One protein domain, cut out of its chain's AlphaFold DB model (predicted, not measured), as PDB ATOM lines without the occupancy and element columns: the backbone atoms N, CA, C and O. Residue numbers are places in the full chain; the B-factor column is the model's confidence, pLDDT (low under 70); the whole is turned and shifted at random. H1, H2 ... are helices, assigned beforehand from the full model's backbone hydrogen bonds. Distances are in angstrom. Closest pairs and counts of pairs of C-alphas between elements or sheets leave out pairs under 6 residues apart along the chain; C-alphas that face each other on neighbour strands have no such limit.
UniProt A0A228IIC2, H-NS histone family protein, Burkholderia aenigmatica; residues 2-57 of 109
ATOM      1  N   SER A   2      13.343 -46.231 -56.520       79.31
ATOM      2  CA  SER A   2      12.603 -46.950 -55.460       79.31
ATOM      3  C   SER A   2      11.662 -46.089 -54.601       79.31
ATOM      4  O   SER A   2      10.546 -46.509 -54.319       79.31
ATOM      5  N   LYS A   3      12.048 -44.855 -54.248       91.50
ATOM      6  CA  LYS A   3      11.238 -43.992 -53.363       91.50
ATOM      7  C   LYS A   3       9.908 -43.526 -53.972       91.50
ATOM      8  O   LYS A   3       8.926 -43.358 -53.263       91.50
ATOM      9  N   LEU A   4       9.865 -43.340 -55.292       92.06
ATOM     10  CA  LEU A   4       8.623 -43.012 -55.998       92.06
ATOM     11  C   LEU A   4       7.634 -44.185 -55.947       92.06
ATOM     12  O   LEU A   4       6.452 -43.978 -55.701       92.06
ATOM     13  N   ALA A   5       8.127 -45.413 -56.131       92.75
ATOM     14  CA  ALA A   5       7.305 -46.616 -56.058       92.75
ATOM     15  C   ALA A   5       6.725 -46.835 -54.649       92.75
ATOM     16  O   ALA A   5       5.559 -47.196 -54.516       92.75
ATOM     17  N   GLU A   6       7.503 -46.558 -53.598       93.75
ATOM     18  CA  GLU A   6       7.005 -46.592 -52.215       93.75
ATOM     19  C   GLU A   6       5.887 -45.569 -51.972       93.75
ATOM     20  O   GLU A   6       4.874 -45.917 -51.370       93.75
ATOM     21  N   LEU A   7       6.030 -44.336 -52.472       94.62
ATOM     22  CA  LEU A   7       5.008 -43.292 -52.317       94.62
ATOM     23  C   LEU A   7       3.705 -43.624 -53.053       94.62
ATOM     24  O   LEU A   7       2.626 -43.373 -52.522       94.62
ATOM     25  N   LEU A   8       3.790 -44.212 -54.250       94.88
ATOM     26  CA  LEU A   8       2.607 -44.664 -54.989       94.88
ATOM     27  C   LEU A   8       1.881 -45.782 -54.238       94.88
ATOM     28  O   LEU A   8       0.669 -45.711 -54.056       94.88
ATOM     29  N   LYS A   9       2.628 -46.757 -53.708       95.31
ATOM     30  CA  LYS A   9       2.054 -47.825 -52.882       95.31
ATOM     31  C   LYS A   9       1.360 -47.271 -51.632       95.31
ATOM     32  O   LYS A   9       0.277 -47.722 -51.275       95.31
ATOM     33  N   GLN A  10       1.962 -46.274 -50.982       95.44
ATOM     34  CA  GLN A  10       1.349 -45.592 -49.840       95.44
ATOM     35  C   GLN A  10       0.071 -44.835 -50.226       95.44
ATOM     36  O   GLN A  10      -0.887 -44.850 -49.456       95.44
ATOM     37  N   GLN A  11       0.023 -44.200 -51.401       96.19
ATOM     38  CA  GLN A  11      -1.198 -43.551 -51.890       96.19
ATOM     39  C   GLN A  11      -2.331 -44.546 -52.121       96.19
ATOM     40  O   GLN A  11      -3.447 -44.278 -51.685       96.19
ATOM     41  N   GLU A  12      -2.058 -45.676 -52.773       94.81
ATOM     42  CA  GLU A  12      -3.075 -46.702 -53.028       94.81
ATOM     43  C   GLU A  12      -3.639 -47.263 -51.721       94.81
ATOM     44  O   GLU A  12      -4.853 -47.382 -51.564       94.81
ATOM     45  N   GLU A  13      -2.773 -47.540 -50.744       95.31
ATOM     46  CA  GLU A  13      -3.206 -48.040 -49.441       95.31
ATOM     47  C   GLU A  13      -4.044 -47.004 -48.676       95.31
ATOM     48  O   GLU A  13      -5.073 -47.345 -48.089       95.31
ATOM     49  N   LEU A  14      -3.642 -45.732 -48.699       95.69
ATOM     50  CA  LEU A  14      -4.421 -44.658 -48.084       95.69
ATOM     51  C   LEU A  14      -5.756 -44.442 -48.800       95.69
ATOM     52  O   LEU A  14      -6.770 -44.279 -48.129       95.69
ATOM     53  N   ALA A  15      -5.779 -44.483 -50.131       95.88
ATOM     54  CA  ALA A  15      -7.004 -44.370 -50.914       95.88
ATOM     55  C   ALA A  15      -7.977 -45.511 -50.584       95.88
ATOM     56  O   ALA A  15      -9.138 -45.246 -50.283       95.88
ATOM     57  N   ALA A  16      -7.492 -46.755 -50.518       94.62
ATOM     58  CA  ALA A  16      -8.304 -47.908 -50.136       94.62
ATOM     59  C   ALA A  16      -8.877 -47.773 -48.713       94.62
ATOM     60  O   ALA A  16     -10.050 -48.065 -48.481       94.62
ATOM     61  N   ARG A  17      -8.080 -47.279 -47.754       93.94
ATOM     62  CA  ARG A  17      -8.550 -47.009 -46.383       93.94
ATOM     63  C   ARG A  17      -9.608 -45.906 -46.340       93.94
ATOM     64  O   ARG A  17     -10.572 -46.025 -45.588       93.94
ATOM     65  N   ILE A  18      -9.442 -44.848 -47.133       95.81
ATOM     66  CA  ILE A  18     -10.423 -43.760 -47.237       95.81
ATOM     67  C   ILE A  18     -11.729 -44.287 -47.831       95.81
ATOM     68  O   ILE A  18     -12.791 -44.003 -47.285       95.81
ATOM     69  N   GLU A  19     -11.671 -45.073 -48.906       93.62
ATOM     70  CA  GLU A  19     -12.870 -45.663 -49.506       93.62
ATOM     71  C   GLU A  19     -13.593 -46.603 -48.543       93.62
ATOM     72  O   GLU A  19     -14.819 -46.528 -48.439       93.62
ATOM     73  N   ALA A  20     -12.854 -47.432 -47.798       91.75
ATOM     74  CA  ALA A  20     -13.419 -48.299 -46.768       91.75
ATOM     75  C   ALA A  20     -14.123 -47.484 -45.670       91.75
ATOM     76  O   ALA A  20     -15.298 -47.719 -45.391       91.75
ATOM     77  N   ALA A  21     -13.463 -46.452 -45.132       92.88
ATOM     78  CA  ALA A  21     -14.057 -45.570 -44.127       92.88
ATOM     79  C   ALA A  21     -15.297 -44.824 -44.661       92.88
ATOM     80  O   ALA A  21     -16.292 -44.658 -43.959       92.88
ATOM     81  N   GLN A  22     -15.277 -44.393 -45.926       91.81
ATOM     82  CA  GLN A  22     -16.433 -43.767 -46.571       91.81
ATOM     83  C   GLN A  22     -17.567 -44.760 -46.838       91.81
ATOM     84  O   GLN A  22     -18.733 -44.367 -46.835       91.81
ATOM     85  N   ALA A  23     -17.264 -46.024 -47.138       87.75
ATOM     86  CA  ALA A  23     -18.270 -47.066 -47.295       87.75
ATOM     87  C   ALA A  23     -18.970 -47.339 -45.957       87.75
ATOM     88  O   ALA A  23     -20.197 -47.307 -45.909       87.75
ATOM     89  N   GLU A  24     -18.206 -47.485 -44.872       87.75
ATOM     90  CA  GLU A  24     -18.734 -47.631 -43.511       87.75
ATOM     91  C   GLU A  24     -19.618 -46.435 -43.129       87.75
ATOM     92  O   GLU A  24     -20.810 -46.613 -42.867       87.75
ATOM     93  N   ALA A  25     -19.106 -45.205 -43.249       90.19
ATOM     94  CA  ALA A  25     -19.867 -43.992 -42.942       90.19
ATOM     95  C   ALA A  25     -21.146 -43.851 -43.792       90.19
ATOM     96  O   ALA A  25     -22.184 -43.399 -43.302       90.19
ATOM     97  N   ARG A  26     -21.114 -44.264 -45.070       88.94
ATOM     98  CA  ARG A  26     -22.314 -44.297 -45.925       88.94
ATOM     99  C   ARG A  26     -23.348 -45.290 -45.403       88.94
ATOM    100  O   ARG A  26     -24.528 -44.949 -45.355       88.94
ATOM    101  N   THR A  27     -22.927 -46.487 -44.996       87.06
ATOM    102  CA  THR A  27     -23.853 -47.491 -44.453       87.06
ATOM    103  C   THR A  27     -24.482 -47.045 -43.136       87.06
ATOM    104  O   THR A  27     -25.695 -47.171 -42.979       87.06
ATOM    105  N   GLU A  28     -23.709 -46.445 -42.231       90.19
ATOM    106  CA  GLU A  28     -24.214 -45.886 -40.970       90.19
ATOM    107  C   GLU A  28     -25.205 -44.738 -41.207       90.19
ATOM    108  O   GLU A  28     -26.271 -44.676 -40.582       90.19
ATOM    109  N   GLY A  29     -24.904 -43.853 -42.163       89.69
ATOM    110  CA  GLY A  29     -25.811 -42.783 -42.569       89.69
ATOM    111  C   GLY A  29     -27.143 -43.328 -43.086       89.69
ATOM    112  O   GLY A  29     -28.207 -42.895 -42.642       89.69
ATOM    113  N   LEU A  30     -27.103 -44.335 -43.964       89.06
ATOM    114  CA  LEU A  30     -28.309 -44.993 -44.473       89.06
ATOM    115  C   LEU A  30     -29.103 -45.701 -43.374       89.06
ATOM    116  O   LEU A  30     -30.330 -45.621 -43.370       89.06
ATOM    117  N   GLN A  31     -28.437 -46.345 -42.416       89.25
ATOM    118  CA  GLN A  31     -29.108 -46.948 -41.262       89.25
ATOM    119  C   GLN A  31     -29.813 -45.893 -40.407       89.25
ATOM    120  O   GLN A  31     -30.954 -46.099 -40.006       89.25
ATOM    121  N   THR A  32     -29.177 -44.745 -40.180       90.31
ATOM    122  CA  THR A  32     -29.771 -43.636 -39.421       90.31
ATOM    123  C   THR A  32     -31.004 -43.074 -40.128       90.31
ATOM    124  O   THR A  32     -32.038 -42.835 -39.512       90.31
ATOM    125  N   VAL A  33     -30.937 -42.901 -41.449       90.50
ATOM    126  CA  VAL A  33     -32.097 -42.461 -42.238       90.50
ATOM    127  C   VAL A  33     -33.211 -43.511 -42.199       90.50
ATOM    128  O   VAL A  33     -34.383 -43.151 -42.106       90.50
ATOM    129  N   ALA A  34     -32.867 -44.800 -42.223       88.44
ATOM    130  CA  ALA A  34     -33.841 -45.879 -42.130       88.44
ATOM    131  C   ALA A  34     -34.544 -45.923 -40.766       88.44
ATOM    132  O   ALA A  34     -35.769 -46.028 -40.723       88.44
ATOM    133  N   THR A  35     -33.804 -45.783 -39.663       89.75
ATOM    134  CA  THR A  35     -34.394 -45.758 -38.317       89.75
ATOM    135  C   THR A  35     -35.303 -44.549 -38.126       89.75
ATOM    136  O   THR A  35     -36.411 -44.700 -37.613       89.75
ATOM    137  N   LEU A  36     -34.899 -43.369 -38.603       90.00
ATOM    138  CA  LEU A  36     -35.745 -42.172 -38.590       90.00
ATOM    139  C   LEU A  36     -37.003 -42.350 -39.450       90.00
ATOM    140  O   LEU A  36     -38.097 -41.969 -39.036       90.00
ATOM    141  N   ALA A  37     -36.869 -42.959 -40.630       88.69
ATOM    142  CA  ALA A  37     -38.003 -43.255 -41.496       88.69
ATOM    143  C   ALA A  37     -39.007 -44.211 -40.828       88.69
ATOM    144  O   ALA A  37     -40.213 -43.972 -40.898       88.69
ATOM    145  N   ASP A  38     -38.521 -45.237 -40.126       86.12
ATOM    146  CA  ASP A  38     -39.361 -46.152 -39.346       86.12
ATOM    147  C   ASP A  38     -40.057 -45.445 -38.169       86.12
ATOM    148  O   ASP A  38     -41.235 -45.702 -37.909       86.12
ATOM    149  N   GLN A  39     -39.372 -44.522 -37.482       86.94
ATOM    150  CA  GLN A  39     -39.957 -43.738 -36.384       86.94
ATOM    151  C   GLN A  39     -41.073 -42.791 -36.851       86.94
ATOM    152  O   GLN A  39     -42.037 -42.572 -36.120       86.94
ATOM    153  N   LEU A  40     -40.950 -42.237 -38.060       87.25
ATOM    154  CA  LEU A  40     -41.915 -41.294 -38.634       87.25
ATOM    155  C   LEU A  40     -43.087 -41.988 -39.358       87.25
ATOM    156  O   LEU A  40     -44.145 -41.381 -39.535       87.25
ATOM    157  N   GLY A  41     -42.938 -43.263 -39.732       83.81
ATOM    158  CA  GLY A  41     -44.005 -44.112 -40.270       83.81
ATOM    159  C   GLY A  41     -44.142 -44.138 -41.802       83.81
ATOM    160  O   GLY A  41     -43.378 -43.529 -42.549       83.81
ATOM    161  N   GLU A  42     -45.155 -44.874 -42.282       76.75
ATOM    162  CA  GLU A  42     -45.331 -45.287 -43.691       76.75
ATOM    163  C   GLU A  42     -45.316 -44.166 -44.755       76.75
ATOM    164  O   GLU A  42     -44.625 -44.362 -45.759       76.75
ATOM    165  N   PRO A  43     -46.027 -43.018 -44.621       79.12
ATOM    166  CA  PRO A  43     -46.027 -42.028 -45.701       79.12
ATOM    167  C   PRO A  43     -44.629 -41.427 -45.899       79.12
ATOM    168  O   PRO A  43     -44.159 -41.316 -47.028       79.12
ATOM    169  N   PHE A  44     -43.922 -41.146 -44.801       84.56
ATOM    170  CA  PHE A  44     -42.576 -40.588 -44.842       84.56
ATOM    171  C   PHE A  44     -41.539 -41.615 -45.316       84.56
ATOM    172  O   PHE A  44     -40.699 -41.304 -46.158       84.56
ATOM    173  N   ALA A  45     -41.631 -42.863 -44.848       85.94
ATOM    174  CA  ALA A  45     -40.756 -43.946 -45.290       85.94
ATOM    175  C   ALA A  45     -40.802 -44.160 -46.811       85.94
ATOM    176  O   ALA A  45     -39.763 -44.348 -47.446       85.94
ATOM    177  N   ILE A  46     -41.995 -44.107 -47.410       85.19
ATOM    178  CA  ILE A  46     -42.168 -44.252 -48.861       85.19
ATOM    179  C   ILE A  46     -41.513 -43.087 -49.611       85.19
ATOM    180  O   ILE A  46     -40.833 -43.324 -50.612       85.19
ATOM    181  N   ASP A  47     -41.698 -41.856 -49.144       89.00
ATOM    182  CA  ASP A  47     -41.153 -40.672 -49.810       89.00
ATOM    183  C   ASP A  47     -39.626 -40.608 -49.715       89.00
ATOM    184  O   ASP A  47     -38.966 -40.285 -50.702       89.00
ATOM    185  N   VAL A  48     -39.043 -41.023 -48.586       89.25
ATOM    186  CA  VAL A  48     -37.583 -41.151 -48.437       89.25
ATOM    187  C   VAL A  48     -37.019 -42.213 -49.381       89.25
ATOM    188  O   VAL A  48     -36.032 -41.950 -50.063       89.25
ATOM    189  N   ILE A  49     -37.653 -43.390 -49.483       87.75
ATOM    190  CA  ILE A  49     -37.225 -44.440 -50.427       87.75
ATOM    191  C   ILE A  49     -37.236 -43.907 -51.868       87.75
ATOM    192  O   ILE A  49     -36.272 -44.111 -52.607       87.75
ATOM    193  N   LYS A  50     -38.311 -43.216 -52.274       89.19
ATOM    194  CA  LYS A  50     -38.413 -42.623 -53.618       89.19
ATOM    195  C   LYS A  50     -37.325 -41.584 -53.851       89.19
ATOM    196  O   LYS A  50     -36.632 -41.661 -54.859       89.19
ATOM    197  N   LEU A  51     -37.131 -40.665 -52.904       92.06
ATOM    198  CA  LEU A  51     -36.101 -39.634 -52.988       92.06
ATOM    199  C   LEU A  51     -34.704 -40.249 -53.141       92.06
ATOM    200  O   LEU A  51     -33.948 -39.831 -54.015       92.06
ATOM    201  N   LEU A  52     -34.363 -41.248 -52.321       91.06
ATOM    202  CA  LEU A  52     -33.064 -41.926 -52.375       91.06
ATOM    203  C   LEU A  52     -32.844 -42.648 -53.711       91.06
ATOM    204  O   LEU A  52     -31.760 -42.550 -54.290       91.06
ATOM    205  N   SER A  53     -33.881 -43.290 -54.246       89.44
ATOM    206  CA  SER A  53     -33.818 -43.952 -55.549       89.44
ATOM    207  C   SER A  53     -33.687 -42.955 -56.706       89.44
ATOM    208  O   SER A  53     -32.859 -43.157 -57.587       89.44
ATOM    209  N   GLU A  54     -34.491 -41.892 -56.732       93.38
ATOM    210  CA  GLU A  54     -34.566 -40.957 -57.865       93.38
ATOM    211  C   GLU A  54     -33.413 -39.951 -57.881       93.38
ATOM    212  O   GLU A  54     -32.875 -39.629 -58.940       93.38
ATOM    213  N   ARG A  55     -33.027 -39.433 -56.710       93.06
ATOM    214  CA  ARG A  55     -32.002 -38.386 -56.609       93.06
ATOM    215  C   ARG A  55     -30.597 -38.955 -56.491       93.06
ATOM    216  O   ARG A  55     -29.666 -38.350 -57.016       93.06
ATOM    217  N   PHE A  56     -30.445 -40.073 -55.787       88.88
ATOM    218  CA  PHE A  56     -29.136 -40.599 -55.400       88.88
ATOM    219  C   PHE A  56     -28.834 -41.978 -55.994       88.88
ATOM    220  O   PHE A  56     -27.734 -42.480 -55.798       88.88
ATOM    221  N   SER A  57     -29.768 -42.577 -56.749       88.44
ATOM    222  CA  SER A  57     -29.626 -43.935 -57.305       88.44
ATOM    223  C   SER A  57     -29.314 -45.000 -56.239       88.44
ATOM    224  O   SER A  57     -28.707 -46.028 -56.533       88.44
TER     225      SER A  57
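This is residues 2 to 57 of the 109 residues of the protein "H-NS histone family protein" of Burkholderia aenigmatica (UniProt A0A228IIC2). A long helix, H1, and a much shorter helix, H2, folded back beside its last turns make a lopsided helical hairpin, a narrow V with arms of unequal length. Residues 2 to 29 of H1 stick out free and make most of the length. The printed part has 56 residues, with two named helices, H1 then H2, and no named strand; the class is all helix. It is extended, with a radius of gyration of the C-alphas of 18.3 A and spans of 60 by 21 by 6 A.

H1, residues 2 to 40, runs 57.3 A from C-alpha 2 at (12.603, -46.950, -55.460) to C-alpha 40 at (-41.915, -41.294, -38.634). H2, residues 42 to 56, is 20.5 A long and ends at C-alpha 56 at (-29.136, -40.599, -55.400).

H1 and H2 form a hairpin, opposite ways at a shallow tilt of 26 degrees. They touch through residues 34 to 38 of H1 and 44 to 48 of H2 alone; the closest C-alphas, of Ala 37 and Ala 45, are 4.7 A apart. In both helices every O i to N i+4 pair is within hydrogen-bond range.

The C-alphas farthest apart, of Ser 2 and Pro 43, are 59.6 A apart. The printed part has no cut, and the link from H1 to H2 is tight. Mean pLDDT of the printed part is 90.1; no printed residue is under 70.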